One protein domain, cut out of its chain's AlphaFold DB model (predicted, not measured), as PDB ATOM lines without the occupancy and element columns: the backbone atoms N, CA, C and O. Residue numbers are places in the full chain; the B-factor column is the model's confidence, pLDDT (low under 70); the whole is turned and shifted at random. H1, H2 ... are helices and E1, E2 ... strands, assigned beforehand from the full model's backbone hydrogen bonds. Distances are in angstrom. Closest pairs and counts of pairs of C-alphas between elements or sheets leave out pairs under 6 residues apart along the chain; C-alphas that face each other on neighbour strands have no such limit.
ATOM      1  N   HIS A 180     292.501 256.336 200.684       86.75
ATOM      2  CA  HIS A 180     292.515 255.722 199.367       86.75
ATOM      3  C   HIS A 180     293.965 255.514 198.937       86.75
ATOM      4  O   HIS A 180     294.631 256.392 198.401       86.75
ATOM      5  N   LEU A 181     294.479 254.328 199.232       85.00
ATOM      6  CA  LEU A 181     295.822 253.930 198.848       85.00
ATOM      7  C   LEU A 181     295.778 253.327 197.446       85.00
ATOM      8  O   LEU A 181     294.866 252.565 197.134       85.00
ATOM      9  N   VAL A 182     296.792 253.593 196.629       85.44
ATOM     10  CA  VAL A 182     296.969 252.925 195.335       85.44
ATOM     11  C   VAL A 182     298.146 251.975 195.444       85.44
ATOM     12  O   VAL A 182     299.238 252.358 195.869       85.44
ATOM     13  N   TYR A 183     297.925 250.716 195.083       85.31
ATOM     14  CA  TYR A 183     298.983 249.727 194.988       85.31
ATOM     15  C   TYR A 183     299.005 249.105 193.602       85.31
ATOM     16  O   TYR A 183     298.071 248.413 193.196       85.31
ATOM     17  N   HIS A 184     300.114 249.323 192.900       83.25
ATOM     18  CA  HIS A 184     300.376 248.682 191.623       83.25
ATOM     19  C   HIS A 184     300.855 247.255 191.868       83.25
ATOM     20  O   HIS A 184     301.941 247.015 192.403       83.25
ATOM     21  N   LEU A 185     300.018 246.296 191.493       80.31
ATOM     22  CA  LEU A 185     300.373 244.890 191.519       80.31
ATOM     23  C   LEU A 185     301.467 244.631 190.476       80.31
ATOM     24  O   LEU A 185     301.383 245.154 189.361       80.31
ATOM     25  N   PRO A 186     302.482 243.813 190.812       77.00
ATOM     26  CA  PRO A 186     303.477 243.405 189.834       77.00
ATOM     27  C   PRO A 186     302.783 242.744 188.648       77.00
ATOM     28  O   PRO A 186     301.786 242.035 188.828       77.00
ATOM     29  N   SER A 187     303.328 242.916 187.446       69.31
ATOM     30  CA  SER A 187     302.773 242.230 186.286       69.31
ATOM     31  C   SER A 187     302.795 240.709 186.501       69.31
ATOM     32  O   SER A 187     303.524 240.167 187.345       69.31
ATOM     33  N   SER A 188     301.996 239.981 185.719       66.50
ATOM     34  CA  SER A 188     301.971 238.516 185.780       66.50
ATOM     35  C   SER A 188     303.359 237.899 185.568       66.50
ATOM     36  O   SER A 188     303.656 236.862 186.154       66.50
ATOM     37  N   TRP A 189     304.218 238.548 184.776       64.19
ATOM     38  CA  TRP A 189     305.592 238.112 184.526       64.19
ATOM     39  C   TRP A 189     306.530 238.438 185.686       64.19
ATOM     40  O   TRP A 189     307.280 237.561 186.116       64.19
ATOM     41  N   ASP A 190     306.429 239.637 186.258       64.88
ATOM     42  CA  ASP A 190     307.236 240.025 187.422       64.88
ATOM     43  C   ASP A 190     306.957 239.108 188.610       64.88
ATOM     44  O   ASP A 190     307.879 238.659 189.287       64.88
ATOM     45  N   SER A 191     305.687 238.739 188.803       63.69
ATOM     46  CA  SER A 191     305.263 237.823 189.864       63.69
ATOM     47  C   SER A 191     305.880 236.424 189.728       63.69
ATOM     48  O   SER A 191     306.185 235.801 190.748       63.69
ATOM     49  N   VAL A 192     306.084 235.940 188.494       65.31
ATOM     50  CA  VAL A 192     306.740 234.652 188.201       65.31
ATOM     51  C   VAL A 192     308.246 234.743 188.436       65.31
ATOM     52  O   VAL A 192     308.819 233.845 189.045       65.31
ATOM     53  N   ILE A 193     308.879 235.834 188.000       65.00
ATOM     54  CA  ILE A 193     310.326 236.049 188.151       65.00
ATOM     55  C   ILE A 193     310.699 236.253 189.627       65.00
ATOM     56  O   ILE A 193     311.727 235.756 190.079       65.00
ATOM     57  N   SER A 194     309.853 236.935 190.402       62.38
ATOM     58  CA  SER A 194     310.081 237.214 191.827       62.38
ATOM     59  C   SER A 194     309.721 236.053 192.766       62.38
ATOM     60  O   SER A 194     309.784 236.201 193.988       62.38
ATOM     61  N   TYR A 195     309.287 234.910 192.228       64.69
ATOM     62  CA  TYR A 195     308.987 233.726 193.027       64.69
ATOM     63  C   TYR A 195     310.297 233.089 193.539       64.69
ATOM     64  O   TYR A 195     311.223 232.916 192.746       64.69
ATOM     65  N   PRO A 196     310.419 232.709 194.829       64.38
ATOM     66  CA  PRO A 196     309.361 232.567 195.839       64.38
ATOM     67  C   PRO A 196     309.143 233.784 196.756       64.38
ATOM     68  O   PRO A 196     308.217 233.758 197.563       64.38
ATOM     69  N   ILE A 197     309.951 234.842 196.650       60.00
ATOM     70  CA  ILE A 197     309.961 235.981 197.590       60.00
ATOM     71  C   ILE A 197     308.588 236.677 197.645       60.00
ATOM     72  O   ILE A 197     308.082 236.975 198.728       60.00
ATOM     73  N   SER A 198     307.917 236.837 196.499       61.25
ATOM     74  CA  SER A 198     306.552 237.394 196.419       61.25
ATOM     75  C   SER A 198     305.478 236.552 197.129       61.25
ATOM     76  O   SER A 198     304.412 237.070 197.483       61.25
ATOM     77  N   ALA A 199     305.754 235.263 197.350       60.72
ATOM     78  CA  ALA A 199     304.879 234.316 198.033       60.72
ATOM     79  C   ALA A 199     305.232 234.134 199.525       60.72
ATOM     80  O   ALA A 199     304.355 233.753 200.302       60.72
ATOM     81  N   THR A 200     306.475 234.403 199.942       61.66
ATOM     82  CA  THR A 200     306.934 234.218 201.334       61.66
ATOM     83  C   THR A 200     306.976 235.515 202.136       61.66
ATOM     84  O   THR A 200     306.416 235.569 203.232       61.66
ATOM     85  N   ASP A 201     307.579 236.571 201.589       60.34
ATOM     86  CA  ASP A 201     307.804 237.837 202.306       60.34
ATOM     87  C   ASP A 201     306.677 238.852 202.055       60.34
ATOM     88  O   ASP A 201     306.496 239.812 202.809       60.34
ATOM     89  N   GLY A 202     305.847 238.567 201.047       60.28
ATOM     90  CA  GLY A 202     304.769 239.416 200.563       60.28
ATOM     91  C   GLY A 202     305.256 240.370 199.475       60.28
ATOM     92  O   GLY A 202     306.313 240.980 199.587       60.28
ATOM     93  N   ALA A 203     304.455 240.518 198.421       60.09
ATOM     94  CA  ALA A 203     304.684 241.477 197.345       60.09
ATOM     95  C   ALA A 203     304.663 242.929 197.856       60.09
ATOM     96  O   ALA A 203     305.370 243.772 197.316       60.09
ATOM     97  N   ALA A 204     303.902 243.205 198.923       68.50
ATOM     98  CA  ALA A 204     303.943 244.482 199.625       68.50
ATOM     99  C   ALA A 204     303.607 244.375 201.105       68.50
ATOM    100  O   ALA A 204     302.807 243.537 201.528       68.50
ATOM    101  N   MET A 205     304.190 245.300 201.867       75.62
ATOM    102  CA  MET A 205     303.912 245.533 203.275       75.62
ATOM    103  C   MET A 205     303.505 246.992 203.472       75.62
ATOM    104  O   MET A 205     304.344 247.887 203.432       75.62
ATOM    105  N   LEU A 206     302.219 247.226 203.723       81.25
ATOM    106  CA  LEU A 206     301.673 248.557 203.977       81.25
ATOM    107  C   LEU A 206     301.309 248.670 205.457       81.25
ATOM    108  O   LEU A 206     300.571 247.845 206.004       81.25
ATOM    109  N   ARG A 207     301.865 249.680 206.131       82.06
ATOM    110  CA  ARG A 207     301.466 250.011 207.501       82.06
ATOM    111  C   ARG A 207     300.222 250.877 207.451       82.06
ATOM    112  O   ARG A 207     300.208 251.916 206.804       82.06
ATOM    113  N   ILE A 208     299.201 250.421 208.153       84.56
ATOM    114  CA  ILE A 208     297.927 251.109 208.267       84.56
ATOM    115  C   ILE A 208     298.074 252.130 209.399       84.56
ATOM    116  O   ILE A 208     298.668 251.810 210.433       84.56
ATOM    117  N   GLN A 209     297.594 253.363 209.203       78.94
ATOM    118  CA  GLN A 209     297.660 254.377 210.257       78.94
ATOM    119  C   GLN A 209     296.850 253.939 211.484       78.94
ATOM    120  O   GLN A 209     296.007 253.045 211.440       78.94
ATOM    121  N   ASN A 210     297.118 254.586 212.610       75.69
ATOM    122  CA  ASN A 210     296.475 254.253 213.873       75.69
ATOM    123  C   ASN A 210     295.068 254.873 213.942       75.69
ATOM    124  O   ASN A 210     294.835 255.928 213.362       75.69
ATOM    125  N   GLN A 211     294.159 254.252 214.707       76.88
ATOM    126  CA  GLN A 211     292.808 254.777 215.006       76.88
ATOM    127  C   GLN A 211     291.864 254.948 213.809       76.88
ATOM    128  O   GLN A 211     290.820 255.576 213.914       76.88
ATOM    129  N   SER A 212     292.192 254.333 212.685       83.12
ATOM    130  CA  SER A 212     291.425 254.383 211.446       83.12
ATOM    131  C   SER A 212     290.466 253.205 211.317       83.12
ATOM    132  O   SER A 212     290.874 252.052 211.487       83.12
ATOM    133  N   VAL A 213     289.216 253.489 210.965       88.50
ATOM    134  CA  VAL A 213     288.155 252.472 210.871       88.50
ATOM    135  C   VAL A 213     288.013 251.916 209.454       88.50
ATOM    136  O   VAL A 213     287.573 250.782 209.274       88.50
ATOM    137  N   PHE A 214     288.419 252.686 208.446       92.06
ATOM    138  CA  PHE A 214     288.244 252.346 207.039       92.06
ATOM    139  C   PHE A 214     289.480 252.679 206.202       92.06
ATOM    140  O   PHE A 214     290.092 253.727 206.394       92.06
ATOM    141  N   TYR A 215     289.790 251.801 205.246       91.81
ATOM    142  CA  TYR A 215     290.685 252.070 204.118       91.81
ATOM    143  C   TYR A 215     290.116 251.483 202.842       91.81
ATOM    144  O   TYR A 215     289.508 250.411 202.873       91.81
ATOM    145  N   SER A 216     290.430 252.138 201.733       91.81
ATOM    146  CA  SER A 216     290.287 251.593 200.392       91.81
ATOM    147  C   SER A 216     291.673 251.450 199.780       91.81
ATOM    148  O   SER A 216     292.452 252.399 199.771       91.81
ATOM    149  N   LEU A 217     292.005 250.262 199.290       91.25
ATOM    150  CA  LEU A 217     293.226 250.024 198.536       91.25
ATOM    151  C   LEU A 217     292.867 249.701 197.087       91.25
ATOM    152  O   LEU A 217     292.350 248.619 196.815       91.25
ATOM    153  N   HIS A 218     293.179 250.605 196.167       89.81
ATOM    154  CA  HIS A 218     293.065 250.389 194.730       89.81
ATOM    155  C   HIS A 218     294.140 249.403 194.273       89.81
ATOM    156  O   HIS A 218     295.330 249.579 194.547       89.81
ATOM    157  N   LEU A 219     293.701 248.327 193.623       88.75
ATOM    158  CA  LEU A 219     294.543 247.231 193.158       88.75
ATOM    159  C   LEU A 219     294.816 247.401 191.665       88.75
ATOM    160  O   LEU A 219     294.313 246.642 190.828       88.75
ATOM    161  N   SER A 220     295.632 248.400 191.343       82.38
ATOM    162  CA  SER A 220     296.019 248.672 189.967       82.38
ATOM    163  C   SER A 220     296.807 247.489 189.403       82.38
ATOM    164  O   SER A 220     297.681 246.928 190.065       82.38
ATOM    165  N   GLY A 221     296.463 247.047 188.195       76.81
ATOM    166  CA  GLY A 221     297.060 245.864 187.563       76.81
ATOM    167  C   GLY A 221     296.360 244.526 187.852       76.81
ATOM    168  O   GLY A 221     296.685 243.534 187.193       76.81
ATOM    169  N   LEU A 222     295.347 244.467 188.734       80.31
ATOM    170  CA  LEU A 222     294.461 243.295 188.851       80.31
ATOM    171  C   LEU A 222     293.455 243.278 187.687       80.31
ATOM    172  O   LEU A 222     292.268 243.532 187.871       80.31
ATOM    173  N   ALA A 223     293.946 243.017 186.476       72.19
ATOM    174  CA  ALA A 223     293.135 242.981 185.257       72.19
ATOM    175  C   ALA A 223     292.918 241.555 184.731       72.19
ATOM    176  O   ALA A 223     291.856 241.240 184.191       72.19
ATOM    177  N   PHE A 224     293.911 240.676 184.906       75.88
ATOM    178  CA  PHE A 224     293.877 239.325 184.354       75.88
ATOM    179  C   PHE A 224     293.272 238.318 185.345       75.88
ATOM    180  O   PHE A 224     293.703 238.251 186.498       75.88
ATOM    181  N   PRO A 225     292.341 237.444 184.919       81.12
ATOM    182  CA  PRO A 225     291.735 236.457 185.816       81.12
ATOM    183  C   PRO A 225     292.718 235.431 186.387       81.12
ATOM    184  O   PRO A 225     292.471 234.848 187.441       81.12
ATOM    185  N   SER A 226     293.837 235.201 185.694       79.44
ATOM    186  CA  SER A 226     294.873 234.249 186.098       79.44
ATOM    187  C   SER A 226     295.708 234.714 187.288       79.44
ATOM    188  O   SER A 226     296.424 233.901 187.863       79.44
ATOM    189  N   THR A 227     295.664 235.999 187.649       81.69
ATOM    190  CA  THR A 227     296.403 236.517 188.803       81.69
ATOM    191  C   THR A 227     295.551 236.423 190.061       81.69
ATOM    192  O   THR A 227     294.455 236.983 190.121       81.69
ATOM    193  N   ALA A 228     296.064 235.733 191.078       88.50
ATOM    194  CA  ALA A 228     295.453 235.664 192.395       88.50
ATOM    195  C   ALA A 228     296.449 236.078 193.484       88.50
ATOM    196  O   ALA A 228     297.578 235.586 193.555       88.50
ATOM    197  N   TYR A 229     295.987 236.940 194.383       88.69
ATOM    198  CA  TYR A 229     296.717 237.371 195.570       88.69
ATOM    199  C   TYR A 229     295.913 237.051 196.830       88.69
ATOM    200  O   TYR A 229     294.728 236.718 196.786       88.69
ATOM    201  N   ARG A 230     296.557 237.149 197.985       91.56
ATOM    202  CA  ARG A 230     295.923 237.096 199.297       91.56
ATOM    203  C   ARG A 230     296.255 238.369 200.053       91.56
ATOM    204  O   ARG A 230     297.426 238.702 200.219       91.56
ATOM    205  N   ALA A 231     295.217 239.055 200.508       93.06
ATOM    206  CA  ALA A 231     295.319 240.156 201.442       93.06
ATOM    207  C   ALA A 231     295.311 239.606 202.864       93.06
ATOM    208  O   ALA A 231     294.331 239.006 203.307       93.06
ATOM    209  N   LEU A 232     296.413 239.821 203.567       93.62
ATOM    210  CA  LEU A 232     296.641 239.391 204.934       93.62
ATOM    211  C   LEU A 232     296.731 240.636 205.811       93.62
ATOM    212  O   LEU A 232     297.731 241.351 205.787       93.62
ATOM    213  N   VAL A 233     295.688 240.901 206.588       93.25
ATOM    214  CA  VAL A 233     295.683 242.001 207.552       93.25
ATOM    215  C   VAL A 233     296.063 241.444 208.917       93.25
ATOM    216  O   VAL A 233     295.299 240.715 209.554       93.25
ATOM    217  N   LEU A 234     297.283 241.763 209.339       91.94
ATOM    218  CA  LEU A 234     297.901 241.283 210.568       91.94
ATOM    219  C   LEU A 234     297.674 242.294 211.700       91.94
ATOM    220  O   LEU A 234     298.115 243.438 211.571       91.94
ATOM    221  N   PRO A 235     297.031 241.906 212.813       91.12
ATOM    222  CA  PRO A 235     296.982 242.741 214.006       91.12
ATOM    223  C   PRO A 235     298.349 242.711 214.704       91.12
ATOM    224  O   PRO A 235     298.803 241.662 215.155       91.12
ATOM    225  N   LEU A 236     299.010 243.863 214.796       89.31
ATOM    226  CA  LEU A 236     300.289 244.023 215.494       89.31
ATOM    227  C   LEU A 236     300.083 244.176 217.003       89.31
ATOM    228  O   LEU A 236     300.758 243.534 217.804       89.31
ATOM    229  N   SER A 237     299.140 245.029 217.402       87.31
ATOM    230  CA  SER A 237     298.798 245.252 218.807       87.31
ATOM    231  C   SER A 237     297.350 245.712 218.940       87.31
ATOM    232  O   SER A 237     296.875 246.549 218.179       87.31
ATOM    233  N   CYS A 238     296.636 245.144 219.910       86.06
ATOM    234  CA  CYS A 238     295.215 245.388 220.151       86.06
ATOM    235  C   CYS A 238     294.966 245.592 221.648       86.06
ATOM    236  O   CYS A 238     295.556 244.900 222.483       86.06
ATOM    237  N   ARG A 239     294.062 246.508 222.014       84.31
ATOM    238  CA  ARG A 239     293.656 246.690 223.420       84.31
ATOM    239  C   ARG A 239     292.869 245.468 223.919       84.31
ATOM    240  O   ARG A 239     291.983 244.975 223.227       84.31
ATOM    241  N   LYS A 240     293.168 244.971 225.126       73.19
ATOM    242  CA  LYS A 240     292.549 243.740 225.668       73.19
ATOM    243  C   LYS A 240     291.088 243.910 226.116       73.19
ATOM    244  O   LYS A 240     290.325 242.962 226.024       73.19
ATOM    245  N   HIS A 241     290.683 245.101 226.560       64.50
ATOM    246  CA  HIS A 241     289.342 245.338 227.121       64.50
ATOM    247  C   HIS A 241     288.192 245.405 226.094       64.50
ATOM    248  O   HIS A 241     287.037 245.488 226.496       64.50
ATOM    249  N   SER A 242     288.469 245.365 224.786       60.31
ATOM    250  CA  SER A 242     287.457 245.547 223.727       60.31
ATOM    251  C   SER A 242     286.952 244.252 223.075       60.31
ATOM    252  O   SER A 242     286.097 244.317 222.196       60.31
ATOM    253  N   SER A 243     287.432 243.074 223.494       59.16
ATOM    254  CA  SER A 243     287.034 241.793 222.883       59.16
ATOM    255  C   SER A 243     285.596 241.364 223.189       59.16
ATOM    256  O   SER A 243     285.023 240.593 222.432       59.16
ATOM    257  N   GLU A 244     285.008 241.821 224.301       58.66
ATOM    258  CA  GLU A 244     283.638 241.439 224.688       58.66
ATOM    259  C   GLU A 244     282.550 242.185 223.905       58.66
ATOM    260  O   GLU A 244     281.380 241.800 223.941       58.66
ATOM    261  N   SER A 245     282.915 243.278 223.238       61.56
ATOM    262  CA  SER A 245     281.961 244.238 222.693       61.56
ATOM    263  C   SER A 245     282.037 244.365 221.169       61.56
ATOM    264  O   SER A 245     281.023 244.685 220.551       61.56
ATOM    265  N   TYR A 246     283.192 244.080 220.555       69.81
ATOM    266  CA  TYR A 246     283.379 244.082 219.102       69.81
ATOM    267  C   TYR A 246     283.525 242.678 218.534       69.81
ATOM    268  O   TYR A 246     284.306 241.870 219.031       69.81
ATOM    269  N   GLU A 247     282.817 242.410 217.438       75.44
ATOM    270  CA  GLU A 247     282.853 241.095 216.805       75.44
ATOM    271  C   GLU A 247     284.151 240.866 216.012       75.44
ATOM    272  O   GLU A 247     284.741 239.787 216.111       75.44
ATOM    273  N   GLY A 248     284.642 241.868 215.269       85.56
ATOM    274  CA  GLY A 248     285.844 241.699 214.453       85.56
ATOM    275  C   GLY A 248     286.075 242.748 213.366       85.56
ATOM    276  O   GLY A 248     285.505 243.834 213.403       85.56
ATOM    277  N   SER A 249     286.937 242.403 212.411       90.19
ATOM    278  CA  SER A 249     287.268 243.185 211.214       90.19
ATOM    279  C   SER A 249     286.704 242.514 209.963       90.19
ATOM    280  O   SER A 249     286.632 241.284 209.889       90.19
ATOM    281  N   VAL A 250     286.332 243.317 208.967       93.06
ATOM    282  CA  VAL A 250     285.765 242.844 207.698       93.06
ATOM    283  C   VAL A 250     286.636 243.332 206.553       93.06
ATOM    284  O   VAL A 250     286.951 244.514 206.465       93.06
ATOM    285  N   LEU A 251     287.018 242.423 205.666       94.81
ATOM    286  CA  LEU A 251     287.654 242.741 204.394       94.81
ATOM    287  C   LEU A 251     286.639 242.527 203.282       94.81
ATOM    288  O   LEU A 251     285.905 241.533 203.300       94.81
ATOM    289  N   ARG A 252     286.629 243.423 202.303       93.62
ATOM    290  CA  ARG A 252     285.765 243.342 201.134       93.62
ATOM    291  C   ARG A 252     286.561 243.675 199.879       93.62
ATOM    292  O   ARG A 252     287.151 244.737 199.781       93.62
ATOM    293  N   LEU A 253     286.538 242.781 198.902       93.75
ATOM    294  CA  LEU A 253     286.985 243.069 197.544       93.75
ATOM    295  C   LEU A 253     285.769 243.516 196.741       93.75
ATOM    296  O   LEU A 253     284.793 242.769 196.686       93.75
ATOM    297  N   ASN A 254     285.843 244.693 196.130       91.00
ATOM    298  CA  ASN A 254     284.825 245.220 195.236       91.00
ATOM    299  C   ASN A 254     285.370 245.285 193.803       91.00
ATOM    300  O   ASN A 254     286.419 245.885 193.567       91.00
ATOM    301  N   VAL A 255     284.657 244.674 192.856       90.44
ATOM    302  CA  VAL A 255     284.988 244.704 191.425       90.44
ATOM    303  C   VAL A 255     283.902 245.500 190.690       90.44
ATOM    304  O   VAL A 255     282.778 245.009 190.542       90.44
ATOM    305  N   PRO A 256     284.194 246.728 190.228       85.81
ATOM    306  CA  PRO A 256     283.155 247.668 189.807       85.81
ATOM    307  C   PRO A 256     282.463 247.280 188.491       85.81
ATOM    308  O   PRO A 256     281.248 247.431 188.380       85.81
ATOM    309  N   TRP A 257     283.182 246.719 187.509       84.62
ATOM    310  CA  TRP A 257     282.585 246.365 186.209       84.62
ATOM    311  C   TRP A 257     281.589 245.204 186.294       84.62
ATOM    312  O   TRP A 257     280.622 245.158 185.532       84.62
ATOM    313  N   SER A 258     281.795 244.271 187.222       83.44
ATOM    314  CA  SER A 258     280.932 243.102 187.406       83.44
ATOM    315  C   SER A 258     280.001 243.199 188.609       83.44
ATOM    316  O   SER A 258     279.083 242.390 188.732       83.44
ATOM    317  N   ASN A 259     280.165 244.227 189.452       84.31
ATOM    318  CA  ASN A 259     279.509 244.349 190.757       84.31
ATOM    319  C   ASN A 259     279.736 243.103 191.634       84.31
ATOM    320  O   ASN A 259     278.836 242.661 192.350       84.31
ATOM    321  N   GLU A 260     280.922 242.499 191.538       85.50
ATOM    322  CA  GLU A 260     281.294 241.364 192.374       85.50
ATOM    323  C   GLU A 260     281.861 241.849 193.702       85.50
ATOM    324  O   GLU A 260     282.823 242.616 193.751       85.50
ATOM    325  N   GLU A 261     281.295 241.332 194.790       87.19
ATOM    326  CA  GLU A 261     281.743 241.633 196.140       87.19
ATOM    327  C   GLU A 261     282.134 240.341 196.861       87.19
ATOM    328  O   GLU A 261     281.319 239.429 197.031       87.19
ATOM    329  N   THR A 262     283.388 240.249 197.303       89.69
ATOM    330  CA  THR A 262     283.873 239.113 198.101       89.69
ATOM    331  C   THR A 262     284.231 239.579 199.499       89.69
ATOM    332  O   THR A 262     285.038 240.488 199.658       89.69
ATOM    333  N   TYR A 263     283.664 238.927 200.512       90.75
ATOM    334  CA  TYR A 263     283.824 239.308 201.912       90.75
ATOM    335  C   TYR A 263     284.641 238.280 202.695       90.75
ATOM    336  O   TYR A 263     284.537 237.075 202.459       90.75
ATOM    337  N   SER A 264     285.394 238.750 203.684       93.06
ATOM    338  CA  SER A 264     286.015 237.921 204.714       93.06
ATOM    339  C   SER A 264     285.885 238.596 206.070       93.06
ATOM    340  O   SER A 264     286.177 239.780 206.215       93.06
ATOM    341  N   PHE A 265     285.444 237.838 207.068       92.31
ATOM    342  CA  PHE A 265     285.333 238.301 208.444       92.31
ATOM    343  C   PHE A 265     286.414 237.640 209.292       92.31
ATOM    344  O   PHE A 265     286.633 236.430 209.200       92.31
ATOM    345  N   SER A 266     287.049 238.420 210.158       91.75
ATOM    346  CA  SER A 266     287.971 237.909 211.164       91.75
ATOM    347  C   SER A 266     287.605 238.436 212.533       91.75
ATOM    348  O   SER A 266     287.337 239.622 212.691       91.75
ATOM    349  N   SER A 267     287.604 237.552 213.529       89.00
ATOM    350  CA  SER A 267     287.302 237.937 214.905       89.00
ATOM    351  C   SER A 267     288.309 238.953 215.443       89.00
ATOM    352  O   SER A 267     289.446 239.041 214.979       89.00
ATOM    353  N   TYR A 268     287.908 239.680 216.483       87.69
ATOM    354  CA  TYR A 268     288.770 240.651 217.149       87.69
ATOM    355  C   TYR A 268     290.172 240.102 217.479       87.69
ATOM    356  O   TYR A 268     290.313 239.013 218.042       87.69
ATOM    357  N   GLY A 269     291.214 240.865 217.130       85.94
ATOM    358  CA  GLY A 269     292.613 240.509 217.386       85.94
ATOM    359  C   GLY A 269     293.143 239.315 216.584       85.94
ATOM    360  O   GLY A 269     294.277 238.898 216.814       85.94
ATOM    361  N   LYS A 270     292.363 238.761 215.649       90.62
ATOM    362  CA  LYS A 270     292.818 237.715 214.730       90.62
ATOM    363  C   LYS A 270     293.208 238.303 213.381       90.62
ATOM    364  O   LYS A 270     292.766 239.376 212.980       90.62
ATOM    365  N   MET A 271     294.064 237.570 212.680       92.56
ATOM    366  CA  MET A 271     294.455 237.884 211.312       92.56
ATOM    367  C   MET A 271     293.252 237.758 210.375       92.56
ATOM    368  O   MET A 271     292.544 236.750 210.407       92.56
ATOM    369  N   ALA A 272     293.027 238.763 209.532       92.69
ATOM    370  CA  ALA A 272     292.042 238.684 208.461       92.69
ATOM    371  C   ALA A 272     292.724 238.277 207.154       92.69
ATOM    372  O   ALA A 272     293.812 238.755 206.834       92.69
ATOM    373  N   ASN A 273     292.094 237.365 206.420       94.31
ATOM    374  CA  ASN A 273     292.602 236.845 205.156       94.31
ATOM    375  C   ASN A 273     291.495 236.927 204.109       94.31
ATOM    376  O   ASN A 273     290.425 236.350 204.310       94.31
ATOM    377  N   LEU A 274     291.753 237.618 203.004       94.56
ATOM    378  CA  LEU A 274     290.857 237.675 201.858       94.56
ATOM    379  C   LEU A 274     291.613 237.331 200.580       94.56
ATOM    380  O   LEU A 274     292.699 237.836 200.309       94.56
ATOM    381  N   MET A 275     291.002 236.476 199.772       92.44
ATOM    382  CA  MET A 275     291.516 236.114 198.466       92.44
ATOM    383  C   MET A 275     291.159 237.196 197.444       92.44
ATOM    384  O   MET A 275     289.984 237.469 197.216       92.44
ATOM    385  N   LEU A 276     292.177 237.779 196.820       91.94
ATOM    386  CA  LEU A 276     292.049 238.780 195.769       91.94
ATOM    387  C   LEU A 276     292.147 238.078 194.414       91.94
ATOM    388  O   LEU A 276     293.239 237.744 193.956       91.94
ATOM    389  N   LYS A 277     291.000 237.792 193.802       90.44
ATOM    390  CA  LYS A 277     290.920 237.196 192.466       90.44
ATOM    391  C   LYS A 277     289.684 237.700 191.745       90.44
ATOM    392  O   LYS A 277     288.656 237.923 192.382       90.44
ATOM    393  N   LEU A 278     289.770 237.778 190.428       89.12
ATOM    394  CA  LEU A 278     288.627 238.108 189.589       89.12
ATOM    395  C   LEU A 278     287.830 236.840 189.255       89.12
ATOM    396  O   LEU A 278     288.419 235.791 188.970       89.12
ATOM    397  N   GLN A 279     286.498 236.912 189.309       88.31
ATOM    398  CA  GLN A 279     285.625 235.874 188.738       88.31
ATOM    399  C   GLN A 279     285.192 236.241 187.325       88.31
ATOM    400  O   GLN A 279     284.909 235.348 186.528       88.31
ATOM    401  N   THR A 280     285.178 237.538 187.029       86.12
ATOM    402  CA  THR A 280     284.946 238.091 185.704       86.12
ATOM    403  C   THR A 280     286.131 238.966 185.277       86.12
ATOM    404  O   THR A 280     286.508 239.898 185.996       86.12
ATOM    405  N   PRO A 281     286.754 238.670 184.126       82.69
ATOM    406  CA  PRO A 281     287.766 239.537 183.507       82.69
ATOM    407  C   PRO A 281     287.265 240.970 183.292       82.69
ATOM    408  O   PRO A 281     286.063 241.208 183.145       82.69
ATOM    409  N   ARG A 282     288.202 241.925 183.235       80.81
ATOM    410  CA  ARG A 282     287.897 243.306 182.834       80.81
ATOM    411  C   ARG A 282     287.527 243.313 181.343       80.81
ATOM    412  O   ARG A 282     288.324 242.843 180.530       80.81
ATOM    413  N   PRO A 283     286.353 243.838 180.959       76.81
ATOM    414  CA  PRO A 283     285.949 243.865 179.560       76.81
ATOM    415  C   PRO A 283     286.835 244.830 178.746       76.81
ATOM    416  O   PRO A 283     287.187 245.905 179.244       76.81
ATOM    417  N   PRO A 284     287.150 244.509 177.475       69.69
ATOM    418  CA  PRO A 284     288.060 245.316 176.660       69.69
ATOM    419  C   PRO A 284     287.531 246.721 176.369       69.69
ATOM    420  O   PRO A 284     288.316 247.649 176.223       69.69
ATOM    421  N   SER A 285     286.209 246.909 176.303       65.44
ATOM    422  CA  SER A 285     285.594 248.225 176.076       65.44
ATOM    423  C   SER A 285     285.930 249.239 177.173       65.44
ATOM    424  O   SER A 285     286.016 250.426 176.889       65.44
ATOM    425  N   LEU A 286     286.155 248.765 178.401       66.31
ATOM    426  CA  LEU A 286     286.549 249.569 179.559       66.31
ATOM    427  C   LEU A 286     288.075 249.634 179.744       66.31
ATOM    428  O   LEU A 286     288.540 250.250 180.697       66.31
ATOM    429  N   ALA A 287     288.861 248.969 178.891       57.69
ATOM    430  CA  ALA A 287     290.323 248.959 178.970       57.69
ATOM    431  C   ALA A 287     290.981 250.135 178.223       57.69
ATOM    432  O   ALA A 287     292.142 250.434 178.477       57.69
ATOM    433  N   TRP A 288     290.256 250.794 177.310       51.41
ATOM    434  CA  TRP A 288     290.774 251.892 176.479       51.41
ATOM    435  C   TRP A 288     290.342 253.291 176.947       51.41
ATOM    436  O   TRP A 288     290.806 254.283 176.386       51.41
ATOM    437  N   ASP A 289     289.458 253.382 177.946       51.84
ATOM    438  CA  ASP A 289     288.954 254.654 178.471       51.84
ATOM    439  C   ASP A 289     289.760 255.105 179.695       51.84
ATOM    440  O   ASP A 289     289.400 254.868 180.847       51.84
ATOM    441  N   TRP A 290     290.890 255.746 179.410       51.38
ATOM    442  CA  TRP A 290     291.856 256.268 180.379       51.38
ATOM    443  C   TRP A 290     291.310 257.408 181.260       51.38
ATOM    444  O   TRP A 290     291.953 257.808 182.226       51.38
ATOM    445  N   HIS A 291     290.129 257.955 180.944       51.16
ATOM    446  CA  HIS A 291     289.476 258.999 181.737       51.16
ATOM    447  C   HIS A 291     288.597 258.454 182.875       51.16
ATOM    448  O   HIS A 291     288.139 259.236 183.708       51.16
ATOM    449  N   LEU A 292     288.347 257.139 182.921       53.72
ATOM    450  CA  LEU A 292     287.492 256.487 183.922       53.72
ATOM    451  C   LEU A 292     288.258 255.611 184.933       53.72
ATOM    452  O   LEU A 292     287.626 254.957 185.766       53.72
ATOM    453  N   ASP A 293     289.592 255.578 184.878       51.81
ATOM    454  CA  ASP A 293     290.398 254.542 185.539       51.81
ATOM    455  C   ASP A 293     290.225 254.465 187.071       51.81
ATOM    456  O   ASP A 293     290.110 253.358 187.605       51.81
ATOM    457  N   ASP A 294     290.054 255.584 187.783       50.56
ATOM    458  CA  ASP A 294     289.921 255.561 189.253       50.56
ATOM    459  C   ASP A 294     288.610 254.912 189.744       50.56
ATOM    460  O   ASP A 294     288.565 254.305 190.819       50.56
ATOM    461  N   ALA A 295     287.536 254.992 188.949       54.34
ATOM    462  CA  ALA A 295     286.227 254.415 189.278       54.34
ATOM    463  C   ALA A 295     286.063 252.962 188.790       54.34
ATOM    464  O   ALA A 295     285.110 252.278 189.178       54.34
ATOM    465  N   VAL A 296     286.969 252.492 187.927       70.56
ATOM    466  CA  VAL A 296     286.865 251.201 187.229       70.56
ATOM    467  C   VAL A 296     287.860 250.171 187.767       70.56
ATOM    468  O   VAL A 296     287.684 248.980 187.520       70.56
ATOM    469  N   GLU A 297     288.860 250.560 188.555       79.19
ATOM    470  CA  GLU A 297     289.770 249.599 189.179       79.19
ATOM    471  C   GLU A 297     289.145 248.838 190.369       79.19
ATOM    472  O   GLU A 297     288.343 249.381 191.143       79.19
ATOM    473  N   PRO A 298     289.513 247.554 190.555       89.69
ATOM    474  CA  PRO A 298     289.069 246.798 191.713       89.69
ATOM    475  C   PRO A 298     289.757 247.339 192.970       89.69
ATOM    476  O   PRO A 298     290.959 247.608 192.974       89.69
ATOM    477  N   HIS A 299     289.009 247.455 194.061       90.94
ATOM    478  CA  HIS A 299     289.537 247.969 195.322       90.94
ATOM    479  C   HIS A 299     289.210 247.048 196.497       90.94
ATOM    480  O   HIS A 299     288.151 246.416 196.577       90.94
ATOM    481  N   LEU A 300     290.174 246.952 197.407       94.06
ATOM    482  CA  LEU A 300     290.081 246.245 198.672       94.06
ATOM    483  C   LEU A 300     289.678 247.236 199.766       94.06
ATOM    484  O   LEU A 300     290.480 248.050 200.216       94.06
ATOM    485  N   GLU A 301     288.442 247.117 200.224       93.88
ATOM    486  CA  GLU A 301     287.918 247.837 201.374       93.88
ATOM    487  C   GLU A 301     288.220 247.064 202.660       93.88
ATOM    488  O   GLU A 301     287.972 245.858 202.779       93.88
ATOM    489  N   MET A 302     288.758 247.765 203.651       93.81
ATOM    490  CA  MET A 302     289.141 247.194 204.936       93.81
ATOM    491  C   MET A 302     288.414 247.938 206.051       93.81
ATOM    492  O   MET A 302     288.724 249.093 206.334       93.81
ATOM    493  N   PHE A 303     287.472 247.261 206.701       92.56
ATOM    494  CA  PHE A 303     286.762 247.744 207.883       92.56
ATOM    495  C   PHE A 303     287.477 247.209 209.124       92.56
ATOM    496  O   PHE A 303     287.371 246.029 209.486       92.56
ATOM    497  N   LEU A 304     288.269 248.078 209.737       90.75
ATOM    498  CA  LEU A 304     289.232 247.751 210.777       90.75
ATOM    499  C   LEU A 304     288.804 248.319 212.122       90.75
ATOM    500  O   LEU A 304     287.961 249.206 212.228       90.75
ATOM    501  N   HIS A 305     289.397 247.779 213.180       86.00
ATOM    502  CA  HIS A 305     289.078 248.215 214.524       86.00
ATOM    503  C   HIS A 305     289.979 249.384 214.966       86.00
ATOM    504  O   HIS A 305     291.203 249.234 214.944       86.00
ATOM    505  N   PRO A 306     289.426 250.499 215.479       83.25
ATOM    506  CA  PRO A 306     290.215 251.696 215.796       83.25
ATOM    507  C   PRO A 306     291.214 251.487 216.948       83.25
ATOM    508  O   PRO A 306     292.236 252.162 217.023       83.25
ATOM    509  N   TYR A 307     290.969 250.530 217.852       84.62
ATOM    510  CA  TYR A 307     291.889 250.222 218.963       84.62
ATOM    511  C   TYR A 307     292.943 249.148 218.646       84.62
ATOM    512  O   TYR A 307     293.561 248.612 219.572       84.62
ATOM    513  N   CYS A 308     293.114 248.798 217.372       86.62
ATOM    514  CA  CYS A 308     294.124 247.855 216.910       86.62
ATOM    515  C   CYS A 308     295.045 248.512 215.877       86.62
ATOM    516  O   CYS A 308     294.606 249.295 215.039       86.62
ATOM    517  N   HIS A 309     296.325 248.156 215.923       90.25
ATOM    518  CA  HIS A 309     297.315 248.518 214.917       90.25
ATOM    519  C   HIS A 309     297.443 247.377 213.918       90.25
ATOM    520  O   HIS A 309     297.653 246.233 214.327       90.25
ATOM    521  N   TYR A 310     297.342 247.679 212.626       90.69
ATOM    522  CA  TYR A 310     297.348 246.665 211.580       90.69
ATOM    523  C   TYR A 310     298.493 246.857 210.588       90.69
ATOM    524  O   TYR A 310     298.944 247.968 210.307       90.69
ATOM    525  N   GLN A 311     298.942 245.743 210.023       91.75
ATOM    526  CA  GLN A 311     299.822 245.709 208.865       91.75
ATOM    527  C   GLN A 311     299.136 244.912 207.761       91.75
ATOM    528  O   GLN A 311     298.755 243.762 207.977       91.75
ATOM    529  N   LEU A 312     299.001 245.505 206.578       91.31
ATOM    530  CA  LEU A 312     298.556 244.790 205.392       91.31
ATOM    531  C   LEU A 312     299.764 244.146 204.711       91.31
ATOM    532  O   LEU A 312     300.759 244.815 204.426       91.31
ATOM    533  N   ARG A 313     299.653 242.852 204.420       90.31
ATOM    534  CA  ARG A 313     300.552 242.127 203.527       90.31
ATOM    535  C   ARG A 313     299.778 241.595 202.334       90.31
ATOM    536  O   ARG A 313     298.751 240.942 202.509       90.31
ATOM    537  N   LEU A 314     300.282 241.846 201.134       88.44
ATOM    538  CA  LEU A 314     299.760 241.256 199.903       88.44
ATOM    539  C   LEU A 314     300.689 240.129 199.471       88.44
ATOM    540  O   LEU A 314     301.883 240.356 199.314       88.44
ATOM    541  N   VAL A 315     300.162 238.923 199.292       87.50
ATOM    542  CA  VAL A 315     300.959 237.733 198.955       87.50
ATOM    543  C   VAL A 315     300.448 237.121 197.659       87.50
ATOM    544  O   VAL A 315     299.248 236.893 197.527       87.50
ATOM    545  N   ALA A 316     301.332 236.838 196.704       86.06
ATOM    546  CA  ALA A 316     300.948 236.138 195.480       86.06
ATOM    547  C   ALA A 316     300.597 234.673 195.795       86.06
ATOM    548  O   ALA A 316     301.357 233.979 196.470       86.06
ATOM    549  N   SER A 317     299.453 234.185 195.311       85.75
ATOM    550  CA  SER A 317     299.007 232.813 195.570       85.75
ATOM    551  C   SER A 317     299.079 231.958 194.309       85.75
ATOM    552  O   SER A 317     298.125 231.861 193.542       85.75
ATOM    553  N   ALA A 318     300.217 231.294 194.107       82.31
ATOM    554  CA  ALA A 318     300.436 230.377 192.988       82.31
ATOM    555  C   ALA A 318     299.370 229.265 192.827       82.31
ATOM    556  O   ALA A 318     298.896 229.091 191.702       82.31
ATOM    557  N   PRO A 319     298.942 228.527 193.879       86.38
ATOM    558  CA  PRO A 319     297.947 227.462 193.700       86.38
ATOM    559  C   PRO A 319     296.595 228.012 193.241       86.38
ATOM    560  O   PRO A 319     295.896 227.397 192.438       86.38
ATOM    561  N   ASP A 320     296.253 229.203 193.716       87.25
ATOM    562  CA  ASP A 320     295.010 229.874 193.382       87.25
ATOM    563  C   ASP A 320     295.036 230.459 191.964       87.25
ATOM    564  O   ASP A 320     294.055 230.335 191.230       87.25
ATOM    565  N   SER A 321     296.168 231.042 191.563       87.06
ATOM    566  CA  SER A 321     296.424 231.498 190.194       87.06
ATOM    567  C   SER A 321     296.348 230.334 189.205       87.06
ATOM    568  O   SER A 321     295.667 230.431 188.186       87.06
ATOM    569  N   LEU A 322     296.964 229.190 189.531       86.94
ATOM    570  CA  LEU A 322     296.869 227.971 188.724       86.94
ATOM    571  C   LEU A 322     295.421 227.466 188.645       86.94
ATOM    572  O   LEU A 322     294.954 227.104 187.568       86.94
ATOM    573  N   GLY A 323     294.691 227.489 189.763       89.56
ATOM    574  CA  GLY A 323     293.269 227.149 189.793       89.56
ATOM    575  C   GLY A 323     292.431 228.037 188.868       89.56
ATOM    576  O   GLY A 323     291.572 227.529 188.146       89.56
ATOM    577  N   GLN A 324     292.711 229.343 188.827       89.56
ATOM    578  CA  GLN A 324     292.060 230.258 187.886       89.56
ATOM    579  C   GLN A 324     292.467 229.984 186.437       89.56
ATOM    580  O   GLN A 324     291.603 229.956 185.562       89.56
ATOM    581  N   MET A 325     293.745 229.703 186.169       88.62
ATOM    582  CA  MET A 325     294.187 229.316 184.828       88.62
ATOM    583  C   MET A 325     293.444 228.072 184.330       88.62
ATOM    584  O   MET A 325     292.927 228.071 183.217       88.62
ATOM    585  N   VAL A 326     293.325 227.032 185.160       90.69
ATOM    586  CA  VAL A 326     292.579 225.817 184.804       90.69
ATOM    587  C   VAL A 326     291.094 226.116 184.608       90.69
ATOM    588  O   VAL A 326     290.492 225.585 183.681       90.69
TER     589      VAL A 326
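Overview. This is residues 180 to 326 of the 639 residues of an uncharacterized protein of Elysia chlorotica (UniProt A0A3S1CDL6). Two sheets lie face to face as a sandwich, E1, E3, E8, E5 and E6 in one and E2, E9, E4 and E7 in the other, their strands at 19 degrees to each other. H1, H3, H4 and the stretch of residues 277 to 292 lie at one end of the sandwich, the link of residues 239 to 247 at the other, and H2 packs beside E9. The printed part has 147 residues, with four named helices and nine named strands in the order E1 H1 H2 E2 E3 E4 E5 E6 E7 H3 E8 E9 H4; the class is mixed, helices and strands. The five-strand sheet is mixed, the four-strand sheet antiparallel. The whole is compact, with a radius of gyration of the C-alphas of 15.8 A, and spans 50 by 34 by 24 A.

Arrangement. E1, residues 180 to 184, is an edge strand, parallel to E3, residues 214 to 220; N 181 and O 216 are 2.8 A apart. E3 is antiparallel to E8, residues 299 to 303, with N 217 and O 300 at 2.8 A. E8 is antiparallel to E5, residues 248 to 255, with N 301 and O 252 at 2.7 A. E5 and E6, residues 260 to 267, form a hairpin, with N 251 and O 264 at 2.8 A. This sheet is twisted. In the other sheet E2, residues 204 to 207, is antiparallel to E9, residues 308 to 316, with N 206 and O 312 at 2.9 A. E9 is antiparallel to E4, residues 229 to 238, with N 230 and O 315 at 2.7 A. E4 is antiparallel to E7, residues 272 to 276, with N 231 and O 274 at 2.8 A. The pairs E2 with E9, E3 with E8, E4 with E7 and E5 with E6 make a jelly roll, one long hairpin wound over both sheets. H2, residues 197 to 202, is on this second sheet at a height of 5.8 A; its closest C-alphas to E9 are those of Gly 202 and Val 315, 4.5 A. H1, residues 188 to 193, is on neither sheet. H3, residues 293 to 296, only grazes the first sheet, and H4, residues 318 to 326, the second. Every O i to N i+4 pair is within hydrogen-bond range in H1 and H4, 1 of 2 in H2; H3 is too short for one.

Along the chain. E1 begins at C-alpha 180, (292.515, 255.722, 199.367). E4 measures 25.9 A, E9 25.4 A, E6 23.6 A and E5 23.2 A. H4 ends at C-alpha 326, (292.579, 225.817, 184.804).

Size, cuts and confidence. The C-alphas farthest apart, His 241 and Ser 285, are 51.3 A apart. The printed part has no cut. The link E7 to H3 is long. Residues 187 to 204, 241 to 246 and 284 to 295 have pLDDT under 70.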